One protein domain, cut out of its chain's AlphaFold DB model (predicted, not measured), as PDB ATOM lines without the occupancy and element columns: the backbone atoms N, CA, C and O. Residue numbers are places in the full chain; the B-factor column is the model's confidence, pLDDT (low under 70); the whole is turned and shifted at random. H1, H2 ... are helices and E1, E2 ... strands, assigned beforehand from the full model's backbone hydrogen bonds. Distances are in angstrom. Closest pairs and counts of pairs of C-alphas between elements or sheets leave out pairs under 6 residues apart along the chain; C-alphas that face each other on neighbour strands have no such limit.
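AT A GLANCE: This is residues 20 to 90 of the 97 residues of the protein "TIGR04076 family protein" of Alphaproteobacteria bacterium (UniProt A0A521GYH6). Two small strand hairpins, E1 with E2 and E3 with E4, stand apart with the short helices H1 and H2 between them; the unnamed loop 50 to 62 lies to one side, and the stretch after E4 runs out to H3 at a far end. The printed part has 71 residues with three named helices and four named strands, in the order E1 E2 H1 H2 E3 E4 H3. Both two-stranded sheets are antiparallel; the class is mixed, helices and strands, with under half of the residues in named elements. It is flat and only just loose, close to compact, with a radius of gyration of the C-alphas of 13.7 A and spans of 43 by 34 by 18 A.

IN THESE COORDINATES: Find C-alpha 20 at (42.639, 34.357, -4.788), where E1, residues 20 to 22, begins. E2, residues 25 to 28, measures 9.7 A and H1, residues 35 to 41, 9.9 A. Next come H2, residues 45 to 49, E3, residues 63 to 65, and E4, residues 74 to 76. H3, residues 87 to 90, ends at C-alpha 90 at (46.961, 18.454, -14.520).

HOW THE PARTS SIT: In the hairpin E1 and E2, find N 20 and O 27 at 2.9 A. In the hairpin E3 and E4, N 64 and O 75 are 2.8 A apart. The closest C-alphas of H1 and E3 are those of Ile 41 and Ile 64, 7.0 A. E1 and H2 are near each other; E1 and E3 are apart. Every O i to N i+4 pair is within hydrogen-bond range in H1 and H2; H3 is too short for one.

THE WHOLE: The farthest C-alphas, of Asn 70 and Ser 88, are 44.8 A apart. The printed part has no cut, the link H2 to E3 is long, and no printed residue is under 70 in pLDDT.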
ATOM      1  N   GLU A  20      41.595  35.369  -4.933       94.69
ATOM      2  CA  GLU A  20      42.639  34.357  -4.788       94.69
ATOM      3  C   GLU A  20      42.682  33.493  -6.048       94.69
ATOM      4  O   GLU A  20      41.642  33.171  -6.620       94.69
ATOM      5  N   LEU A  21      43.880  33.098  -6.477       94.56
ATOM      6  CA  LEU A  21      44.066  32.123  -7.547       94.56
ATOM      7  C   LEU A  21      44.737  30.869  -6.987       94.56
ATOM      8  O   LEU A  21      45.767  30.958  -6.319       94.56
ATOM      9  N   SER A  22      44.169  29.702  -7.293       91.81
ATOM     10  CA  SER A  22      44.740  28.398  -6.953       91.81
ATOM     11  C   SER A  22      44.637  27.440  -8.139       91.81
ATOM     12  O   SER A  22      43.569  26.891  -8.426       91.81
ATOM     13  N   GLY A  23      45.758  27.223  -8.832       89.75
ATOM     14  CA  GLY A  23      45.763  26.453 -10.078       89.75
ATOM     15  C   GLY A  23      45.005  27.217 -11.162       89.75
ATOM     16  O   GLY A  23      45.348  28.367 -11.438       89.75
ATOM     17  N   GLU A  24      43.973  26.603 -11.744       89.56
ATOM     18  CA  GLU A  24      43.043  27.279 -12.662       89.56
ATOM     19  C   GLU A  24      41.876  28.016 -11.972       89.56
ATOM     20  O   GLU A  24      41.081  28.665 -12.643       89.56
ATOM     21  N   ASN A  25      41.743  27.925 -10.643       92.06
ATOM     22  CA  ASN A  25      40.536  28.376  -9.946       92.06
ATOM     23  C   ASN A  25      40.700  29.776  -9.356       92.06
ATOM     24  O   ASN A  25      41.505  29.976  -8.442       92.06
ATOM     25  N   LEU A  26      39.888  30.719  -9.833       93.94
ATOM     26  CA  LEU A  26      39.732  32.043  -9.238       93.94
ATOM     27  C   LEU A  26      38.629  32.024  -8.179       93.94
ATOM     28  O   LEU A  26      37.479  31.699  -8.469       93.94
ATOM     29  N   LYS A  27      38.970  32.432  -6.961       93.62
ATOM     30  CA  LYS A  27      38.028  32.636  -5.865       93.62
ATOM     31  C   LYS A  27      37.869  34.128  -5.626       93.62
ATOM     32  O   LYS A  27      38.762  34.791  -5.096       93.62
ATOM     33  N   LEU A  28      36.713  34.651  -6.011       90.50
ATOM     34  CA  LEU A  28      36.289  35.981  -5.603       90.50
ATOM     35  C   LEU A  28      35.746  35.902  -4.172       90.50
ATOM     36  O   LEU A  28      35.131  34.907  -3.790       90.50
ATOM     37  N   GLY A  29      36.008  36.931  -3.364       78.62
ATOM     38  CA  GLY A  29      35.354  37.077  -2.065       78.62
ATOM     39  C   GLY A  29      33.865  37.409  -2.228       78.62
ATOM     40  O   GLY A  29      33.210  37.018  -3.186       78.62
ATOM     41  N   GLN A  30      33.319  38.221  -1.326       72.81
ATOM     42  CA  GLN A  30      31.920  38.671  -1.416       72.81
ATOM     43  C   GLN A  30      31.674  39.757  -2.484       72.81
ATOM     44  O   GLN A  30      30.554  40.235  -2.633       72.81
ATOM     45  N   LYS A  31      32.714  40.197  -3.200       79.31
ATOM     46  CA  LYS A  31      32.657  41.326  -4.137       79.31
ATOM     47  C   LYS A  31      32.855  40.852  -5.571       79.31
ATOM     48  O   LYS A  31      33.584  39.895  -5.822       79.31
ATOM     49  N   THR A  32      32.252  41.572  -6.509       89.19
ATOM     50  CA  THR A  32      32.547  41.424  -7.935       89.19
ATOM     51  C   THR A  32      33.922  42.005  -8.260       89.19
ATOM     52  O   THR A  32      34.470  42.819  -7.510       89.19
ATOM     53  N   PHE A  33      34.493  41.580  -9.386       91.94
ATOM     54  CA  PHE A  33      35.741  42.131  -9.904       91.94
ATOM     55  C   PHE A  33      35.571  42.472 -11.390       91.94
ATOM     56  O   PHE A  33      34.991  41.666 -12.121       91.94
ATOM     57  N   PRO A  34      36.035  43.642 -11.867       91.69
ATOM     58  CA  PRO A  34      35.816  44.051 -13.248       91.69
ATOM     59  C   PRO A  34      36.543  43.140 -14.235       91.69
ATOM     60  O   PRO A  34      37.739  42.881 -14.100       91.69
ATOM     61  N   ILE A  35      35.830  42.706 -15.273       92.50
ATOM     62  CA  ILE A  35      36.368  41.780 -16.273       92.50
ATOM     63  C   ILE A  35      37.547  42.368 -17.056       92.50
ATOM     64  O   ILE A  35      38.503  41.655 -17.330       92.50
ATOM     65  N   TYR A  36      37.544  43.671 -17.350       91.75
ATOM     66  CA  TYR A  36      38.658  44.324 -18.047       91.75
ATOM     67  C   TYR A  36      39.932  44.340 -17.199       91.75
ATOM     68  O   TYR A  36      41.023  44.079 -17.700       91.75
ATOM     69  N   SER A  37      39.792  44.563 -15.892       92.44
ATOM     70  CA  SER A  37      40.901  44.444 -14.948       92.44
ATOM     71  C   SER A  37      41.428  43.014 -14.884       92.44
ATOM     72  O   SER A  37      42.639  42.821 -14.908       92.44
ATOM     73  N   LEU A  38      40.544  42.007 -14.868       93.00
ATOM     74  CA  LEU A  38      40.967  40.607 -14.969       93.00
ATOM     75  C   LEU A  38      41.694  40.335 -16.282       93.00
ATOM     76  O   LEU A  38      42.759  39.739 -16.243       93.00
ATOM     77  N   ALA A  39      41.187  40.805 -17.420       93.31
ATOM     78  CA  ALA A  39      41.815  40.592 -18.723       93.31
ATOM     79  C   ALA A  39      43.262  41.115 -18.777       93.31
ATOM     80  O   ALA A  39      44.110  40.485 -19.400       93.31
ATOM     81  N   ALA A  40      43.565  42.213 -18.076       92.44
ATOM     82  CA  ALA A  40      44.929  42.739 -17.970       92.44
ATOM     83  C   ALA A  40      45.850  41.888 -17.075       92.44
ATOM     84  O   ALA A  40      47.048  41.796 -17.328       92.44
ATOM     85  N   ILE A  41      45.306  41.272 -16.023       94.25
ATOM     86  CA  ILE A  41      46.093  40.543 -15.015       94.25
ATOM     87  C   ILE A  41      46.232  39.057 -15.383       94.25
ATOM     88  O   ILE A  41      47.289  38.463 -15.168       94.25
ATOM     89  N   LEU A  42      45.182  38.453 -15.946       94.69
ATOM     90  CA  LEU A  42      45.066  37.026 -16.259       94.69
ATOM     91  C   LEU A  42      46.272  36.452 -17.021       94.69
ATOM     92  O   LEU A  42      46.737  35.388 -16.611       94.69
ATOM     93  N   PRO A  43      46.834  37.115 -18.055       94.44
ATOM     94  CA  PRO A  43      47.981  36.579 -18.793       94.44
ATOM     95  C   PRO A  43      49.235  36.379 -17.933       94.44
ATOM     96  O   PRO A  43      50.067  35.526 -18.233       94.44
ATOM     97  N   LEU A  44      49.368  37.150 -16.852       93.88
ATOM     98  CA  LEU A  44      50.547  37.145 -15.987       93.88
ATOM     99  C   LEU A  44      50.438  36.086 -14.884       93.88
ATOM    100  O   LEU A  44      51.439  35.504 -14.464       93.88
ATOM    101  N   LEU A  45      49.218  35.782 -14.434       93.88
ATOM    102  CA  LEU A  45      48.989  34.920 -13.275       93.88
ATOM    103  C   LEU A  45      49.614  33.514 -13.384       93.88
ATOM    104  O   LEU A  45      50.207  33.072 -12.396       93.88
ATOM    105  N   PRO A  46      49.562  32.788 -14.522       92.00
ATOM    106  CA  PRO A  46      50.182  31.465 -14.621       92.00
ATOM    107  C   PRO A  46      51.699  31.494 -14.414       92.00
ATOM    108  O   PRO A  46      52.259  30.607 -13.766       92.00
ATOM    109  N   ALA A  47      52.383  32.517 -14.935       92.50
ATOM    110  CA  ALA A  47      53.817  32.678 -14.730       92.50
ATOM    111  C   ALA A  47      54.130  33.017 -13.267       92.50
ATOM    112  O   ALA A  47      54.959  32.347 -12.650       92.50
ATOM    113  N   MET A  48      53.356  33.927 -12.674       92.12
ATOM    114  CA  MET A  48      53.493  34.342 -11.275       92.12
ATOM    115  C   MET A  48      53.130  33.250 -10.255       92.12
ATOM    116  O   MET A  48      53.497  33.360  -9.087       92.12
ATOM    117  N   GLN A  49      52.449  32.170 -10.657       91.62
ATOM    118  CA  GLN A  49      52.238  30.989  -9.804       91.62
ATOM    119  C   GLN A  49      53.468  30.064  -9.751       91.62
ATOM    120  O   GLN A  49      53.689  29.386  -8.744       91.62
ATOM    121  N   ARG A  50      54.291  30.025 -10.805       89.44
ATOM    122  CA  ARG A  50      55.462  29.131 -10.916       89.44
ATOM    123  C   ARG A  50      56.672  29.717 -10.203       89.44
ATOM    124  O   ARG A  50      56.706  30.916  -9.952       89.44
ATOM    125  N   GLN A  51      57.665  28.899  -9.860       88.81
ATOM    126  CA  GLN A  51      58.976  29.452  -9.508       88.81
ATOM    127  C   GLN A  51      59.526  30.183 -10.736       88.81
ATOM    128  O   GLN A  51      59.626  29.589 -11.808       88.81
ATOM    129  N   VAL A  52      59.797  31.473 -10.572       88.75
ATOM    130  CA  VAL A  52      60.456  32.318 -11.571       88.75
ATOM    131  C   VAL A  52      61.948  32.322 -11.283       88.75
ATOM    132  O   VAL A  52      62.354  32.155 -10.133       88.75
ATOM    133  N   GLN A  53      62.749  32.442 -12.335       91.88
ATOM    134  CA  GLN A  53      64.194  32.572 -12.207       91.88
ATOM    135  C   GLN A  53      64.528  33.996 -11.741       91.88
ATOM    136  O   GLN A  53      63.799  34.931 -12.058       91.88
ATOM    137  N   ASP A  54      65.615  34.158 -10.990       89.38
ATOM    138  CA  ASP A  54      65.939  35.429 -10.327       89.38
ATOM    139  C   ASP A  54      66.122  36.615 -11.293       89.38
ATOM    140  O   ASP A  54      65.795  37.742 -10.933       89.38
ATOM    141  N   ASN A  55      66.562  36.374 -12.532       91.31
ATOM    142  CA  ASN A  55      66.772  37.398 -13.563       91.31
ATOM    143  C   ASN A  55      65.539  37.632 -14.461       91.31
ATOM    144  O   ASN A  55      65.616  38.416 -15.407       91.31
ATOM    145  N   ASP A  56      64.418  36.946 -14.221       91.75
ATOM    146  CA  ASP A  56      63.147  37.260 -14.878       91.75
ATOM    147  C   ASP A  56      62.540  38.500 -14.209       91.75
ATOM    148  O   ASP A  56      62.435  38.543 -12.989       91.75
ATOM    149  N   TRP A  57      62.092  39.495 -14.977       90.25
ATOM    150  CA  TRP A  57      61.440  40.698 -14.435       90.25
ATOM    151  C   TRP A  57      60.206  40.362 -13.576       90.25
ATOM    152  O   TRP A  57      59.868  41.083 -12.636       90.25
ATOM    153  N   MET A  58      59.559  39.222 -13.840       90.44
ATOM    154  CA  MET A  58      58.451  38.711 -13.033       90.44
ATOM    155  C   MET A  58      58.866  38.295 -11.608       90.44
ATOM    156  O   MET A  58      57.994  38.051 -10.768       90.44
ATOM    157  N   SER A  59      60.168  38.194 -11.310       86.00
ATOM    158  CA  SER A  59      60.695  37.918  -9.967       86.00
ATOM    159  C   SER A  59      60.599  39.131  -9.035       86.00
ATOM    160  O   SER A  59      60.415  38.947  -7.832       86.00
ATOM    161  N   THR A  60      60.639  40.352  -9.581       83.56
ATOM    162  CA  THR A  60      60.615  41.613  -8.821       83.56
ATOM    163  C   THR A  60      59.322  42.401  -9.003       83.56
ATOM    164  O   THR A  60      58.848  43.056  -8.070       83.56
ATOM    165  N   ASP A  61      58.716  42.329 -10.189       85.06
ATOM    166  CA  ASP A  61      57.643  43.238 -10.572       85.06
ATOM    167  C   ASP A  61      56.286  42.580 -10.337       85.06
ATOM    168  O   ASP A  61      55.811  41.724 -11.084       85.06
ATOM    169  N   HIS A  62      55.648  42.965  -9.236       89.62
ATOM    170  CA  HIS A  62      54.386  42.370  -8.787       89.62
ATOM    171  C   HIS A  62      53.212  43.346  -8.830       89.62
ATOM    172  O   HIS A  62      52.133  43.046  -8.319       89.62
ATOM    173  N   ILE A  63      53.428  44.531  -9.398       93.88
ATOM    174  CA  ILE A  63      52.455  45.616  -9.450       93.88
ATOM    175  C   ILE A  63      52.024  45.811 -10.897       93.88
ATOM    176  O   ILE A  63      52.816  46.211 -11.743       93.88
ATOM    177  N   ILE A  64      50.741  45.593 -11.164       93.31
ATOM    178  CA  ILE A  64      50.143  45.724 -12.492       93.31
ATOM    179  C   ILE A  64      49.219  46.939 -12.490       93.31
ATOM    180  O   ILE A  64      48.414  47.122 -11.575       93.31
ATOM    181  N   ALA A  65      49.339  47.794 -13.503       92.75
ATOM    182  CA  ALA A  65      48.455  48.941 -13.667       92.75
ATOM    183  C   ALA A  65      47.062  48.514 -14.156       92.75
ATOM    184  O   ALA A  65      46.908  47.520 -14.863       92.75
ATOM    185  N   CYS A  66      46.038  49.291 -13.802       93.44
ATOM    186  CA  CYS A  66      44.735  49.183 -14.451       93.44
ATOM    187  C   CYS A  66      44.872  49.440 -15.964       93.44
ATOM    188  O   CYS A  66      45.582  50.374 -16.336       93.44
ATOM    189  N   PRO A  67      44.211  48.646 -16.831       93.69
ATOM    190  CA  PRO A  67      44.273  48.865 -18.278       93.69
ATOM    191  C   PRO A  67      43.574  50.157 -18.718       93.69
ATOM    192  O   PRO A  67      43.875  50.666 -19.792       93.69
ATOM    193  N   ASP A  68      42.652  50.696 -17.912       92.56
ATOM    194  CA  ASP A  68      42.062  52.009 -18.164       92.56
ATOM    195  C   ASP A  68      43.108  53.106 -17.881       92.56
ATOM    196  O   ASP A  68      43.504  53.285 -16.721       92.56
ATOM    197  N   PRO A  69      43.539  53.878 -18.898       89.69
ATOM    198  CA  PRO A  69      44.577  54.892 -18.744       89.69
ATOM    199  C   PRO A  69      44.182  56.022 -17.789       89.69
ATOM    200  O   PRO A  69      45.067  56.686 -17.243       89.69
ATOM    201  N   ASN A  70      42.891  56.244 -17.543       92.00
ATOM    202  CA  ASN A  70      42.406  57.275 -16.625       92.00
ATOM    203  C   ASN A  70      42.226  56.751 -15.195       92.00
ATOM    204  O   ASN A  70      42.150  57.537 -14.246       92.00
ATOM    205  N   CYS A  71      42.225  55.431 -15.014       93.12
ATOM    206  CA  CYS A  71      42.132  54.810 -13.707       93.12
ATOM    207  C   CYS A  71      43.506  54.769 -13.021       93.12
ATOM    208  O   CYS A  71      44.507  54.293 -13.553       93.12
ATOM    209  N   GLY A  72      43.557  55.233 -11.774       94.06
ATOM    210  CA  GLY A  72      44.723  55.126 -10.897       94.06
ATOM    211  C   GLY A  72      44.880  53.759 -10.236       94.06
ATOM    212  O   GLY A  72      45.711  53.603  -9.343       94.06
ATOM    213  N   GLY A  73      44.060  52.783 -10.613       94.00
ATOM    214  CA  GLY A  73      44.082  51.440 -10.063       94.00
ATOM    215  C   GLY A  73      45.417  50.731 -10.250       94.00
ATOM    216  O   GLY A  73      46.043  50.828 -11.305       94.00
ATOM    217  N   ARG A  74      45.827  49.980  -9.228       94.19
ATOM    218  CA  ARG A  74      46.966  49.065  -9.289       94.19
ATOM    219  C   ARG A  74      46.627  47.768  -8.580       94.19
ATOM    220  O   ARG A  74      45.932  47.783  -7.561       94.19
ATOM    221  N   PHE A  75      47.162  46.677  -9.097       93.44
ATOM    222  CA  PHE A  75      46.981  45.338  -8.566       93.44
ATOM    223  C   PHE A  75      48.325  44.815  -8.104       93.44
ATOM    224  O   PHE A  75      49.286  44.838  -8.864       93.44
ATOM    225  N   GLN A  76      48.385  44.358  -6.861       94.00
ATOM    226  CA  GLN A  76      49.565  43.706  -6.321       94.00
ATOM    227  C   GLN A  76      49.325  42.200  -6.312       94.00
ATOM    228  O   GLN A  76      48.333  41.742  -5.743       94.00
ATOM    229  N   ILE A  77      50.228  41.440  -6.925       94.19
ATOM    230  CA  ILE A  77      50.232  39.982  -6.845       94.19
ATOM    231  C   ILE A  77      51.125  39.572  -5.675       94.19
ATOM    232  O   ILE A  77      52.305  39.905  -5.638       94.19
ATOM    233  N   THR A  78      50.572  38.802  -4.743       92.62
ATOM    234  CA  THR A  78      51.328  38.243  -3.616       92.62
ATOM    235  C   THR A  78      51.192  36.729  -3.616       92.62
ATOM    236  O   THR A  78      50.090  36.191  -3.725       92.62
ATOM    237  N   ARG A  79      52.313  36.020  -3.465       91.88
ATOM    238  CA  ARG A  79      52.310  34.565  -3.282       91.88
ATOM    239  C   ARG A  79      51.926  34.243  -1.841       91.88
ATOM    240  O   ARG A  79      52.662  34.582  -0.922       91.88
ATOM    241  N   ILE A  80      50.795  33.570  -1.653       92.25
ATOM    242  CA  ILE A  80      50.246  33.248  -0.322       92.25
ATOM    243  C   ILE A  80      50.574  31.827   0.160       92.25
ATOM    244  O   ILE A  80      50.318  31.487   1.310       92.25
ATOM    245  N   GLY A  81      51.141  30.975  -0.700       91.50
ATOM    246  CA  GLY A  81      51.465  29.596  -0.342       91.50
ATOM    247  C   GLY A  81      52.123  28.810  -1.472       91.50
ATOM    248  O   GLY A  81      52.221  29.273  -2.608       91.50
ATOM    249  N   LYS A  82      52.581  27.597  -1.147       90.50
ATOM    250  CA  LYS A  82      53.131  26.630  -2.108       90.50
ATOM    251  C   LYS A  82      52.170  25.456  -2.266       90.50
ATOM    252  O   LYS A  82      51.540  25.031  -1.301       90.50
ATOM    253  N   ARG A  83      52.108  24.882  -3.468       86.81
ATOM    254  CA  ARG A  83      51.320  23.680  -3.763       86.81
ATOM    255  C   ARG A  83      52.152  22.684  -4.559       86.81
ATOM    256  O   ARG A  83      52.936  23.068  -5.420       86.81
ATOM    257  N   LYS A  84      51.960  21.392  -4.282       87.56
ATOM    258  CA  LYS A  84      52.513  20.312  -5.104       87.56
ATOM    259  C   LYS A  84      51.580  20.044  -6.283       87.56
ATOM    260  O   LYS A  84      50.391  19.796  -6.079       87.56
ATOM    261  N   PHE A  85      52.129  20.053  -7.492       85.25
ATOM    262  CA  PHE A  85      51.429  19.618  -8.696       85.25
ATOM    263  C   PHE A  85      51.801  18.172  -9.015       85.25
ATOM    264  O   PHE A  85      52.961  17.776  -8.909       85.25
ATOM    265  N   GLN A  86      50.802  17.378  -9.390       85.69
ATOM    266  CA  GLN A  86      51.002  16.027  -9.900       85.69
ATOM    267  C   GLN A  86      50.652  16.038 -11.378       85.69
ATOM    268  O   GLN A  86      49.545  16.426 -11.733       85.69
ATOM    269  N   TYR A  87      51.583  15.586 -12.218       86.81
ATOM    270  CA  TYR A  87      51.424  15.579 -13.673       86.81
ATOM    271  C   TYR A  87      50.102  14.925 -14.110       86.81
ATOM    272  O   TYR A  87      49.339  15.508 -14.870       86.81
ATOM    273  N   SER A  88      49.776  13.755 -13.552       89.44
ATOM    274  CA  SER A  88      48.539  13.019 -13.854       89.44
ATOM    275  C   SER A  88      47.252  13.723 -13.415       89.44
ATOM    276  O   SER A  88      46.176  13.326 -13.842       89.44
ATOM    277  N   LYS A  89      47.341  14.747 -12.557       87.38
ATOM    278  CA  LYS A  89      46.191  15.547 -12.109       87.38
ATOM    279  C   LYS A  89      46.000  16.826 -12.920       87.38
ATOM    280  O   LYS A  89      44.990  17.490 -12.738       87.38
ATOM    281  N   THR A  90      46.964  17.189 -13.765       84.56
ATOM    282  CA  THR A  90      46.961  18.454 -14.520       84.56
ATOM    283  C   THR A  90      46.916  18.257 -16.030       84.56
ATOM    284  O   THR A  90      46.862  19.231 -16.771       84.56
TER     285      THR A  90